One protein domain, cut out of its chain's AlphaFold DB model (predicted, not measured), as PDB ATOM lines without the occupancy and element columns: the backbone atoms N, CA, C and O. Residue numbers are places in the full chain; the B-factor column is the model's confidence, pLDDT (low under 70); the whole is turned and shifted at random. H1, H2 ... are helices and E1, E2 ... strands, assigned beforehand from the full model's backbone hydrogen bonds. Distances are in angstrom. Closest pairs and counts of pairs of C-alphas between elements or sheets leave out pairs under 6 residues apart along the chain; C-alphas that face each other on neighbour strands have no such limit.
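AT A GLANCE: This is residues 12 to 107 of the 337 residues of an uncharacterized protein of Gammaproteobacteria bacterium (UniProt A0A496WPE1). Amid little regular structure stands a twisted antiparallel sheet, E1 - E2 - E3, with helices H2 and H3 at one end, H1 beyond the other, and residues 20 to 31 sticking out. The 96 printed residues, 36 in named elements, are of mixed class: E1 E2 H1 E3 H2 H3 E4. The whole is loose, with radius of gyration of the C-alphas 16.1 A and spans 45 by 39 by 29 A.

HOW THE PARTS SIT: E1, residues 37 to 43, and E2, residues 46 to 52, form an antiparallel hairpin; N 39 and O 50 are 2.8 A apart. E3, residues 70 to 76, is antiparallel to E2; N 49 and O 73 are 2.9 A apart. H2, residues 77 to 80, is on the sheet, closest to E2 at C-alphas 77 and 46, 4.9 A apart. H3, residues 83 to 86, only grazes it; H1, residues 58 to 61, is not on it. The helices are too short for O i to N i+4 pairs. E4, residues 99 to 101, pairs with no named strand.

IN THESE COORDINATES: E1, E2 and E3 measure 19.6, 19.8 and 19.9 A from first to last C-alpha. C-alpha 37 is at (127.154, 158.772, 197.841), C-alpha 101 at (114.449, 167.398, 210.022).

THE WHOLE: H3 to E4 is a long link. Residues 17 to 36 and 104 to 107 have pLDDT under 70.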
ATOM      1  N   VAL A  12     117.317 165.865 205.959       87.06
ATOM      2  CA  VAL A  12     117.927 166.316 204.705       87.06
ATOM      3  C   VAL A  12     119.067 167.276 205.018       87.06
ATOM      4  O   VAL A  12     119.153 167.789 206.136       87.06
ATOM      5  N   LEU A  13     119.966 167.480 204.055       85.69
ATOM      6  CA  LEU A  13     121.011 168.487 204.186       85.69
ATOM      7  C   LEU A  13     120.361 169.870 204.324       85.69
ATOM      8  O   LEU A  13     119.342 170.144 203.699       85.69
ATOM      9  N   HIS A  14     120.939 170.731 205.150       82.06
ATOM     10  CA  HIS A  14     120.560 172.134 205.201       82.06
ATOM     11  C   HIS A  14     120.992 172.817 203.890       82.06
ATOM     12  O   HIS A  14     122.144 172.664 203.502       82.06
ATOM     13  N   ASP A  15     120.138 173.626 203.255       72.56
ATOM     14  CA  ASP A  15     120.432 174.280 201.959       72.56
ATOM     15  C   ASP A  15     121.750 175.083 201.968       72.56
ATOM     16  O   ASP A  15     122.537 175.053 201.030       72.56
ATOM     17  N   ALA A  16     122.045 175.762 203.082       70.25
ATOM     18  CA  ALA A  16     123.323 176.454 203.309       70.25
ATOM     19  C   ALA A  16     124.584 175.555 203.288       70.25
ATOM     20  O   ALA A  16     125.689 176.082 203.285       70.25
ATOM     21  N   ALA A  17     124.445 174.227 203.312       64.94
ATOM     22  CA  ALA A  17     125.550 173.284 203.152       64.94
ATOM     23  C   ALA A  17     125.774 172.867 201.682       64.94
ATOM     24  O   ALA A  17     126.730 172.146 201.403       64.94
ATOM     25  N   GLU A  18     124.926 173.312 200.746       58.84
ATOM     26  CA  GLU A  18     125.084 173.061 199.306       58.84
ATOM     27  C   GLU A  18     125.915 174.136 198.586       58.84
ATOM     28  O   GLU A  18     126.410 173.888 197.487       58.84
ATOM     29  N   THR A  19     126.111 175.312 199.193       53.50
ATOM     30  CA  THR A  19     126.880 176.416 198.605       53.50
ATOM     31  C   THR A  19     128.240 176.567 199.288       53.50
ATOM     32  O   THR A  19     128.354 177.055 200.411       53.50
ATOM     33  N   GLU A  20     129.305 176.157 198.598       46.94
ATOM     34  CA  GLU A  20     130.650 176.652 198.903       46.94
ATOM     35  C   GLU A  20     130.693 178.110 198.406       46.94
ATOM     36  O   GLU A  20     130.614 178.362 197.208       46.94
ATOM     37  N   ASP A  21     130.712 179.067 199.337       45.72
ATOM     38  CA  ASP A  21     130.867 180.509 199.103       45.72
ATOM     39  C   ASP A  21     129.848 181.196 198.177       45.72
ATOM     40  O   ASP A  21     130.223 181.671 197.119       45.72
ATOM     41  N   GLY A  22     128.590 181.371 198.612       40.22
ATOM     42  CA  GLY A  22     127.755 182.556 198.302       40.22
ATOM     43  C   GLY A  22     127.615 183.050 196.846       40.22
ATOM     44  O   GLY A  22     127.126 184.162 196.641       40.22
ATOM     45  N   GLU A  23     128.029 182.281 195.847       35.84
ATOM     46  CA  GLU A  23     127.929 182.612 194.437       35.84
ATOM     47  C   GLU A  23     126.701 181.903 193.873       35.84
ATOM     48  O   GLU A  23     126.626 180.675 193.805       35.84
ATOM     49  N   ASP A  24     125.722 182.705 193.455       38.25
ATOM     50  CA  ASP A  24     124.601 182.262 192.635       38.25
ATOM     51  C   ASP A  24     125.146 181.685 191.322       38.25
ATOM     52  O   ASP A  24     125.317 182.387 190.319       38.25
ATOM     53  N   HIS A  25     125.427 180.385 191.294       39.09
ATOM     54  CA  HIS A  25     125.749 179.691 190.060       39.09
ATOM     55  C   HIS A  25     124.477 179.555 189.209       39.09
ATOM     56  O   HIS A  25     123.796 178.533 189.206       39.09
ATOM     57  N   GLN A  26     124.177 180.586 188.412       34.94
ATOM     58  CA  GLN A  26     123.210 180.541 187.306       34.94
ATOM     59  C   GLN A  26     123.733 179.705 186.117       34.94
ATOM     60  O   GLN A  26     123.689 180.124 184.960       34.94
ATOM     61  N   GLY A  27     124.258 178.511 186.385       34.56
ATOM     62  CA  GLY A  27     124.636 177.541 185.365       34.56
ATOM     63  C   GLY A  27     123.498 176.558 185.127       34.56
ATOM     64  O   GLY A  27     123.454 175.515 185.770       34.56
ATOM     65  N   SER A  28     122.588 176.834 184.186       40.06
ATOM     66  CA  SER A  28     121.651 175.803 183.723       40.06
ATOM     67  C   SER A  28     122.434 174.730 182.950       40.06
ATOM     68  O   SER A  28     122.711 174.897 181.762       40.06
ATOM     69  N   GLY A  29     122.834 173.650 183.624       38.75
ATOM     70  CA  GLY A  29     123.430 172.472 182.979       38.75
ATOM     71  C   GLY A  29     124.749 171.961 183.561       38.75
ATOM     72  O   GLY A  29     125.240 170.947 183.075       38.75
ATOM     73  N   ALA A  30     125.308 172.598 184.593       35.53
ATOM     74  CA  ALA A  30     126.290 171.944 185.454       35.53
ATOM     75  C   ALA A  30     125.523 171.380 186.653       35.53
ATOM     76  O   ALA A  30     124.839 172.132 187.340       35.53
ATOM     77  N   GLU A  31     125.571 170.066 186.867       40.22
ATOM     78  CA  GLU A  31     125.016 169.422 188.060       40.22
ATOM     79  C   GLU A  31     125.764 169.934 189.303       40.22
ATOM     80  O   GLU A  31     126.741 169.332 189.750       40.22
ATOM     81  N   ILE A  32     125.329 171.078 189.831       40.59
ATOM     82  CA  ILE A  32     125.681 171.558 191.164       40.59
ATOM     83  C   ILE A  32     124.989 170.590 192.123       40.59
ATOM     84  O   ILE A  32     123.766 170.573 192.226       40.59
ATOM     85  N   GLY A  33     125.761 169.695 192.732       50.72
ATOM     86  CA  GLY A  33     125.237 168.687 193.643       50.72
ATOM     87  C   GLY A  33     126.320 167.723 194.108       50.72
ATOM     88  O   GLY A  33     127.232 167.375 193.364       50.72
ATOM     89  N   LEU A  34     126.239 167.294 195.362       54.94
ATOM     90  CA  LEU A  34     127.147 166.333 195.983       54.94
ATOM     91  C   LEU A  34     127.160 165.002 195.194       54.94
ATOM     92  O   LEU A  34     126.245 164.184 195.288       54.94
ATOM     93  N   HIS A  35     128.200 164.776 194.385       64.75
ATOM     94  CA  HIS A  35     128.229 163.662 193.419       64.75
ATOM     95  C   HIS A  35     128.571 162.297 194.020       64.75
ATOM     96  O   HIS A  35     128.214 161.262 193.444       64.75
ATOM     97  N   ALA A  36     129.209 162.268 195.189       69.31
ATOM     98  CA  ALA A  36     129.563 161.032 195.874       69.31
ATOM     99  C   ALA A  36     128.490 160.630 196.896       69.31
ATOM    100  O   ALA A  36     128.004 161.453 197.668       69.31
ATOM    101  N   LYS A  37     128.128 159.345 196.911       88.25
ATOM    102  CA  LYS A  37     127.154 158.772 197.841       88.25
ATOM    103  C   LYS A  37     127.882 158.110 198.993       88.25
ATOM    104  O   LYS A  37     128.857 157.387 198.778       88.25
ATOM    105  N   ILE A  38     127.397 158.367 200.205       89.50
ATOM    106  CA  ILE A  38     127.983 157.858 201.444       89.50
ATOM    107  C   ILE A  38     126.982 156.946 202.140       89.50
ATOM    108  O   ILE A  38     125.852 157.343 202.414       89.50
ATOM    109  N   TYR A  39     127.429 155.744 202.482       92.31
ATOM    110  CA  TYR A  39     126.723 154.809 203.343       92.31
ATOM    111  C   TYR A  39     127.506 154.665 204.639       92.31
ATOM    112  O   TYR A  39     128.653 154.218 204.635       92.31
ATOM    113  N   VAL A  40     126.886 155.026 205.760       93.75
ATOM    114  CA  VAL A  40     127.498 154.886 207.083       93.75
ATOM    115  C   VAL A  40     126.699 153.884 207.894       93.75
ATOM    116  O   VAL A  40     125.496 154.052 208.088       93.75
ATOM    117  N   TYR A  41     127.359 152.834 208.370       94.31
ATOM    118  CA  TYR A  41     126.707 151.760 209.110       94.31
ATOM    119  C   TYR A  41     127.627 151.161 210.179       94.31
ATOM    120  O   TYR A  41     128.838 151.388 210.196       94.31
ATOM    121  N   GLN A  42     127.045 150.420 211.123       95.06
ATOM    122  CA  GLN A  42     127.779 149.781 212.216       95.06
ATOM    123  C   GLN A  42     127.535 148.280 212.255       95.06
ATOM    124  O   GLN A  42     126.397 147.820 212.184       95.06
ATOM    125  N   ILE A  43     128.620 147.529 212.446       95.19
ATOM    126  CA  ILE A  43     128.589 146.091 212.715       95.19
ATOM    127  C   ILE A  43     129.358 145.855 214.015       95.19
ATOM    128  O   ILE A  43     130.578 146.028 214.090       95.19
ATOM    129  N   GLY A  44     128.634 145.491 215.075       94.00
ATOM    130  CA  GLY A  44     129.207 145.343 216.413       94.00
ATOM    131  C   GLY A  44     129.818 146.653 216.922       94.00
ATOM    132  O   GLY A  44     129.135 147.668 217.028       94.00
ATOM    133  N   ASN A  45     131.114 146.637 217.248       93.88
ATOM    134  CA  ASN A  45     131.846 147.806 217.749       93.88
ATOM    135  C   ASN A  45     132.621 148.566 216.659       93.88
ATOM    136  O   ASN A  45     133.494 149.375 216.988       93.88
ATOM    137  N   ARG A  46     132.348 148.294 215.379       96.75
ATOM    138  CA  ARG A  46     133.023 148.927 214.244       96.75
ATOM    139  C   ARG A  46     132.062 149.808 213.463       96.75
ATOM    140  O   ARG A  46     130.912 149.435 213.248       96.75
ATOM    141  N   THR A  47     132.567 150.957 213.034       97.06
ATOM    142  CA  THR A  47     131.881 151.879 212.127       97.06
ATOM    143  C   THR A  47     132.498 151.744 210.745       97.06
ATOM    144  O   THR A  47     133.725 151.696 210.618       97.06
ATOM    145  N   HIS A  48     131.631 151.668 209.744       96.44
ATOM    146  CA  HIS A  48     131.945 151.524 208.332       96.44
ATOM    147  C   HIS A  48     131.411 152.747 207.589       96.44
ATOM    148  O   HIS A  48     130.259 153.134 207.786       96.44
ATOM    149  N   ILE A  49     132.255 153.360 206.766       94.25
ATOM    150  CA  ILE A  49     131.914 154.484 205.895       94.25
ATOM    151  C   ILE A  49     132.284 154.055 204.479       94.25
ATOM    152  O   ILE A  49     133.467 153.984 204.145       94.25
ATOM    153  N   ALA A  50     131.281 153.741 203.668       94.06
ATOM    154  CA  ALA A  50     131.451 153.434 202.257       94.06
ATOM    155  C   ALA A  50     131.102 154.666 201.417       94.06
ATOM    156  O   ALA A  50     130.021 155.229 201.567       94.06
ATOM    157  N   LEU A  51     132.014 155.077 200.542       91.38
ATOM    158  CA  LEU A  51     131.895 156.243 199.667       91.38
ATOM    159  C   LEU A  51     132.042 155.805 198.211       91.38
ATOM    160  O   LEU A  51     132.966 155.059 197.891       91.38
ATOM    161  N   GLY A  52     131.204 156.316 197.312       89.50
ATOM    162  CA  GLY A  52     131.440 156.155 195.877       89.50
ATOM    163  C   GLY A  52     130.259 156.533 194.995       89.50
ATOM    164  O   GLY A  52     129.512 157.455 195.317       89.50
ATOM    165  N   SER A  53     130.119 155.853 193.856       87.06
ATOM    166  CA  SER A  53     129.154 156.220 192.807       87.06
ATOM    167  C   SER A  53     127.735 155.698 193.053       87.06
ATOM    168  O   SER A  53     126.773 156.289 192.559       87.06
ATOM    169  N   ALA A  54     127.597 154.627 193.844       89.06
ATOM    170  CA  ALA A  54     126.344 153.895 193.976       89.06
ATOM    171  C   ALA A  54     125.242 154.743 194.621       89.06
ATOM    172  O   ALA A  54     125.305 155.064 195.808       89.06
ATOM    173  N   ASN A  55     124.183 155.038 193.867       88.31
ATOM    174  CA  ASN A  55     122.945 155.595 194.415       88.31
ATOM    175  C   ASN A  55     122.199 154.557 195.262       88.31
ATOM    176  O   ASN A  55     122.289 153.360 194.992       88.31
ATOM    177  N   ALA A  56     121.377 155.003 196.217       88.38
ATOM    178  CA  ALA A  56     120.534 154.125 197.033       88.38
ATOM    179  C   ALA A  56     119.326 153.587 196.235       88.38
ATOM    180  O   ALA A  56     118.170 153.877 196.528       88.38
ATOM    181  N   THR A  57     119.598 152.830 195.171       86.81
ATOM    182  CA  THR A  57     118.607 152.311 194.221       86.81
ATOM    183  C   THR A  57     118.815 150.822 193.984       86.81
ATOM    184  O   THR A  57     119.925 150.309 194.107       86.81
ATOM    185  N   SER A  58     117.753 150.120 193.576       87.62
ATOM    186  CA  SER A  58     117.849 148.696 193.230       87.62
ATOM    187  C   SER A  58     118.857 148.446 192.103       87.62
ATOM    188  O   SER A  58     119.649 147.517 192.202       87.62
ATOM    189  N   ALA A  59     118.900 149.304 191.076       85.31
ATOM    190  CA  ALA A  59     119.836 149.169 189.955       85.31
ATOM    191  C   ALA A  59     121.312 149.166 190.391       85.31
ATOM    192  O   ALA A  59     122.097 148.388 189.852       85.31
ATOM    193  N   ALA A  60     121.655 150.001 191.378       85.62
ATOM    194  CA  ALA A  60     123.009 150.140 191.905       85.62
ATOM    195  C   ALA A  60     123.356 149.113 192.999       85.62
ATOM    196  O   ALA A  60     124.501 148.686 193.078       85.62
ATOM    197  N   LEU A  61     122.395 148.718 193.846       86.75
ATOM    198  CA  LEU A  61     122.683 147.939 195.062       86.75
ATOM    199  C   LEU A  61     122.257 146.464 195.019       86.75
ATOM    200  O   LEU A  61     122.773 145.678 195.808       86.75
ATOM    201  N   ILE A  62     121.282 146.085 194.183       87.94
ATOM    202  CA  ILE A  62     120.619 144.767 194.291       87.94
ATOM    203  C   ILE A  62     120.491 144.062 192.939       87.94
ATOM    204  O   ILE A  62     120.715 142.864 192.841       87.94
ATOM    205  N   ALA A  63     120.094 144.789 191.898       86.56
ATOM    206  CA  ALA A  63     119.742 144.227 190.598       86.56
ATOM    207  C   ALA A  63     120.941 144.061 189.648       86.56
ATOM    208  O   ALA A  63     120.719 143.699 188.495       86.56
ATOM    209  N   GLU A  64     122.163 144.374 190.103       82.25
ATOM    210  CA  GLU A  64     123.422 144.241 189.347       82.25
ATOM    211  C   GLU A  64     123.363 144.864 187.936       82.25
ATOM    212  O   GLU A  64     123.949 144.358 186.981       82.25
ATOM    213  N   LYS A  65     122.619 145.968 187.787       81.81
ATOM    214  CA  LYS A  65     122.450 146.649 186.494       81.81
ATOM    215  C   LYS A  65     123.552 147.663 186.226       81.81
ATOM    216  O   LYS A  65     123.963 147.824 185.080       81.81
ATOM    217  N   ASN A  66     124.001 148.354 187.268       84.38
ATOM    218  CA  ASN A  66     125.063 149.344 187.168       84.38
ATOM    219  C   ASN A  66     126.408 148.736 187.574       84.38
ATOM    220  O   ASN A  66     126.479 147.906 188.478       84.38
ATOM    221  N   ILE A  67     127.484 149.214 186.949       85.50
ATOM    222  CA  ILE A  67     128.842 149.011 187.453       85.50
ATOM    223  C   ILE A  67     129.132 150.165 188.406       85.50
ATOM    224  O   ILE A  67     129.284 151.303 187.971       85.50
ATOM    225  N   GLU A  68     129.191 149.866 189.698       87.31
ATOM    226  CA  GLU A  68     129.405 150.851 190.753       87.31
ATOM    227  C   GLU A  68     130.727 150.586 191.475       87.31
ATOM    228  O   GLU A  68     131.140 149.437 191.644       87.31
ATOM    229  N   ILE A  69     131.387 151.650 191.933       89.12
ATOM    230  CA  ILE A  69     132.599 151.549 192.751       89.12
ATOM    231  C   ILE A  69     132.320 152.209 194.095       89.12
ATOM    232  O   ILE A  69     131.869 153.352 194.154       89.12
ATOM    233  N   LEU A  70     132.617 151.481 195.169       91.00
ATOM    234  CA  LEU A  70     132.580 151.964 196.545       91.00
ATOM    235  C   LEU A  70     133.932 151.679 197.202       91.00
ATOM    236  O   LEU A  70     134.458 150.572 197.101       91.00
ATOM    237  N   ALA A  71     134.482 152.674 197.890       93.62
ATOM    238  CA  ALA A  71     135.631 152.525 198.771       93.62
ATOM    239  C   ALA A  71     135.151 152.566 200.224       93.62
ATOM    240  O   ALA A  71     134.404 153.468 200.605       93.62
ATOM    241  N   GLU A  72     135.573 151.597 201.034       95.00
ATOM    242  CA  GLU A  72     135.179 151.510 202.439       95.00
ATOM    243  C   GLU A  72     136.335 151.859 203.381       95.00
ATOM    244  O   GLU A  72     137.432 151.309 203.287       95.00
ATOM    245  N   LEU A  73     136.042 152.725 204.351       92.81
ATOM    246  CA  LEU A  73     136.863 152.966 205.530       92.81
ATOM    247  C   LEU A  73     136.175 152.354 206.753       92.81
ATOM    248  O   LEU A  73     135.031 152.689 207.064       92.81
ATOM    249  N   ALA A  74     136.878 151.480 207.477       95.00
ATOM    250  CA  ALA A  74     136.328 150.802 208.648       95.00
ATOM    251  C   ALA A  74     137.263 150.882 209.858       95.00
ATOM    252  O   ALA A  74     138.449 150.549 209.782       95.00
ATOM    253  N   GLY A  75     136.715 151.217 211.026       95.75
ATOM    254  CA  GLY A  75     137.490 151.326 212.263       95.75
ATOM    255  C   GLY A  75     136.660 151.110 213.529       95.75
ATOM    256  O   GLY A  75     135.433 151.038 213.463       95.75
ATOM    257  N   PRO A  76     137.305 150.982 214.704       96.75
ATOM    258  CA  PRO A  76     136.591 150.912 215.976       96.75
ATOM    259  C   PRO A  76     135.729 152.163 216.185       96.75
ATOM    260  O   PRO A  76     136.225 153.283 216.059       96.75
ATOM    261  N   ALA A  77     134.465 151.982 216.572       94.38
ATOM    262  CA  ALA A  77     133.514 153.074 216.791       94.38
ATOM    263  C   ALA A  77     133.983 154.061 217.875       94.38
ATOM    264  O   ALA A  77     133.640 155.237 217.831       94.38
ATOM    265  N   SER A  78     134.823 153.615 218.814       92.50
ATOM    266  CA  SER A  78     135.447 154.479 219.825       92.50
ATOM    267  C   SER A  78     136.449 155.488 219.253       92.50
ATOM    268  O   SER A  78     136.735 156.481 219.915       92.50
ATOM    269  N   ARG A  79     136.993 155.241 218.055       91.69
ATOM    270  CA  ARG A  79     137.934 156.139 217.368       91.69
ATOM    271  C   ARG A  79     137.288 156.889 216.210       91.69
ATOM    272  O   ARG A  79     137.564 158.066 216.040       91.69
ATOM    273  N   VAL A  80     136.457 156.204 215.428       89.25
ATOM    274  CA  VAL A  80     135.793 156.779 214.243       89.25
ATOM    275  C   VAL A  80     134.533 157.569 214.620       89.25
ATOM    276  O   VAL A  80     134.158 158.495 213.917       89.25
ATOM    277  N   GLY A  81     133.889 157.226 215.740       91.06
ATOM    278  CA  GLY A  81     132.538 157.674 216.087       91.06
ATOM    279  C   GLY A  81     131.492 156.624 215.705       91.06
ATOM    280  O   GLY A  81     131.635 155.922 214.705       91.06
ATOM    281  N   SER A  82     130.451 156.463 216.525       92.50
ATOM    282  CA  SER A  82     129.288 155.636 216.176       92.50
ATOM    283  C   SER A  82     128.395 156.351 215.161       92.50
ATOM    284  O   SER A  82     128.430 157.576 215.084       92.50
ATOM    285  N   VAL A  83     127.542 155.615 214.436       91.94
ATOM    286  CA  VAL A  83     126.555 156.213 213.512       91.94
ATOM    287  C   VAL A  83     125.697 157.234 214.259       91.94
ATOM    288  O   VAL A  83     125.578 158.372 213.821       91.94
ATOM    289  N   SER A  84     125.182 156.871 215.438       89.94
ATOM    290  CA  SER A  84     124.365 157.777 216.254       89.94
ATOM    291  C   SER A  84     125.103 159.044 216.683       89.94
ATOM    292  O   SER A  84     124.461 160.071 216.825       89.94
ATOM    293  N   ARG A  85     126.427 158.987 216.895       91.00
ATOM    294  CA  ARG A  85     127.230 160.177 217.206       91.00
ATOM    295  C   ARG A  85     127.458 161.025 215.959       91.00
ATOM    296  O   ARG A  85     127.258 162.227 216.013       91.00
ATOM    297  N   LEU A  86     127.867 160.401 214.853       90.56
ATOM    298  CA  LEU A  86     128.186 161.097 213.603       90.56
ATOM    299  C   LEU A  86     126.978 161.847 213.026       90.56
ATOM    300  O   LEU A  86     127.162 162.894 212.417       90.56
ATOM    301  N   PHE A  87     125.769 161.328 213.235       90.88
ATOM    302  CA  PHE A  87     124.513 161.923 212.770       90.88
ATOM    303  C   PHE A  87     123.665 162.508 213.909       90.88
ATOM    304  O   PHE A  87     122.452 162.649 213.762       90.88
ATOM    305  N   ASN A  88     124.275 162.831 215.054       90.31
ATOM    306  CA  ASN A  88     123.559 163.502 216.133       90.31
ATOM    307  C   ASN A  88     123.312 164.971 215.767       90.31
ATOM    308  O   ASN A  88     124.256 165.751 215.702       90.31
ATOM    309  N   VAL A  89     122.054 165.344 215.548       88.12
ATOM    310  CA  VAL A  89     121.670 166.722 215.192       88.12
ATOM    311  C   VAL A  89     121.808 167.716 216.346       88.12
ATOM    312  O   VAL A  89     121.885 168.912 216.106       88.12
ATOM    313  N   ASP A  90     121.872 167.227 217.587       87.44
ATOM    314  CA  ASP A  90     122.030 168.060 218.784       87.44
ATOM    315  C   ASP A  90     123.508 168.260 219.180       87.44
ATOM    316  O   ASP A  90     123.796 168.825 220.236       87.44
ATOM    317  N   ALA A  91     124.455 167.730 218.395       83.75
ATOM    318  CA  ALA A  91     125.885 167.835 218.666       83.75
ATOM    319  C   ALA A  91     126.558 168.903 217.796       83.75
ATOM    320  O   ALA A  91     126.269 169.021 216.608       83.75
ATOM    321  N   ASP A  92     127.542 169.593 218.377       81.06
ATOM    322  CA  ASP A  92     128.405 170.553 217.674       81.06
ATOM    323  C   ASP A  92     129.545 169.859 216.885       81.06
ATOM    324  O   ASP A  92     130.472 170.512 216.405       81.06
ATOM    325  N   ASP A  93     129.534 168.522 216.794       80.62
ATOM    326  CA  ASP A  93     130.512 167.714 216.062       80.62
ATOM    327  C   ASP A  93     129.848 166.694 215.117       80.62
ATOM    328  O   ASP A  93     128.750 166.192 215.353       80.62
ATOM    329  N   GLY A  94     130.538 166.359 214.022       85.19
ATOM    330  CA  GLY A  94     130.067 165.377 213.040       85.19
ATOM    331  C   GLY A  94     129.224 165.965 211.904       85.19
ATOM    332  O   GLY A  94     129.321 167.146 211.576       85.19
ATOM    333  N   LEU A  95     128.444 165.101 211.249       86.44
ATOM    334  CA  LEU A  95     127.599 165.449 210.101       86.44
ATOM    335  C   LEU A  95     126.195 165.901 210.516       86.44
ATOM    336  O   LEU A  95     125.519 166.559 209.732       86.44
ATOM    337  N   GLY A  96     125.760 165.568 211.736       87.69
ATOM    338  CA  GLY A  96     124.430 165.912 212.242       87.69
ATOM    339  C   GLY A  96     124.135 167.414 212.252       87.69
ATOM    340  O   GLY A  96     123.012 167.797 211.951       87.69
ATOM    341  N   GLN A  97     125.141 168.262 212.484       87.12
ATOM    342  CA  GLN A  97     125.006 169.727 212.444       87.12
ATOM    343  C   GLN A  97     124.559 170.286 211.077       87.12
ATOM    344  O   GLN A  97     124.043 171.396 211.006       87.12
ATOM    345  N   TYR A  98     124.751 169.528 209.991       86.94
ATOM    346  CA  TYR A  98     124.329 169.915 208.640       86.94
ATOM    347  C   TYR A  98     122.962 169.350 208.262       86.94
ATOM    348  O   TYR A  98     122.527 169.518 207.124       86.94
ATOM    349  N   LEU A  99     122.302 168.636 209.173       89.00
ATOM    350  CA  LEU A  99     121.045 167.962 208.907       89.00
ATOM    351  C   LEU A  99     119.878 168.699 209.551       89.00
ATOM    352  O   LEU A  99     119.865 168.963 210.751       89.00
ATOM    353  N   VAL A 100     118.844 168.947 208.756       89.12
ATOM    354  CA  VAL A 100     117.554 169.454 209.228       89.12
ATOM    355  C   VAL A 100     116.499 168.370 209.113       89.12
ATOM    356  O   VAL A 100     116.558 167.495 208.246       89.12
ATOM    357  N   ARG A 101     115.532 168.380 210.032       87.38
ATOM    358  CA  ARG A 101     114.449 167.398 210.022       87.38
ATOM    359  C   ARG A 101     113.620 167.577 208.754       87.38
ATOM    360  O   ARG A 101     113.121 168.666 208.499       87.38
ATOM    361  N   TRP A 102     113.442 166.490 208.010       83.62
ATOM    362  CA  TRP A 102     112.566 166.480 206.847       83.62
ATOM    363  C   TRP A 102     111.106 166.558 207.303       83.62
ATOM    364  O   TRP A 102     110.668 165.749 208.133       83.62
ATOM    365  N   ASN A 103     110.359 167.525 206.770       75.81
ATOM    366  CA  ASN A 103     108.951 167.724 207.089       75.81
ATOM    367  C   ASN A 103     108.073 167.176 205.958       75.81
ATOM    368  O   ASN A 103     108.339 167.379 204.780       75.81
ATOM    369  N   GLN A 104     106.993 166.482 206.320       62.41
ATOM    370  CA  GLN A 104     106.060 165.900 205.345       62.41
ATOM    371  C   GLN A 104     105.303 166.948 204.518       62.41
ATOM    372  O   GLN A 104     104.750 166.603 203.482       62.41
ATOM    373  N   ASP A 105     105.283 168.212 204.938       62.88
ATOM    374  CA  ASP A 105     104.648 169.285 204.169       62.88
ATOM    375  C   ASP A 105     105.455 169.661 202.906       62.88
ATOM    376  O   ASP A 105     104.914 170.306 202.012       62.88
ATOM    377  N   ASP A 106     106.697 169.168 202.769       56.78
ATOM    378  CA  ASP A 106     107.537 169.305 201.564       56.78
ATOM    379  C   ASP A 106     107.186 168.282 200.458       56.78
ATOM    380  O   ASP A 106     107.932 168.104 199.486       56.78
ATOM    381  N   ILE A 107     106.056 167.569 200.582       57.56
ATOM    382  CA  ILE A 107     105.553 166.687 199.523       57.56
ATOM    383  C   ILE A 107     105.087 167.555 198.353       57.56
ATOM    384  O   ILE A 107     103.976 168.080 198.325       57.56
TER     385      ILE A 107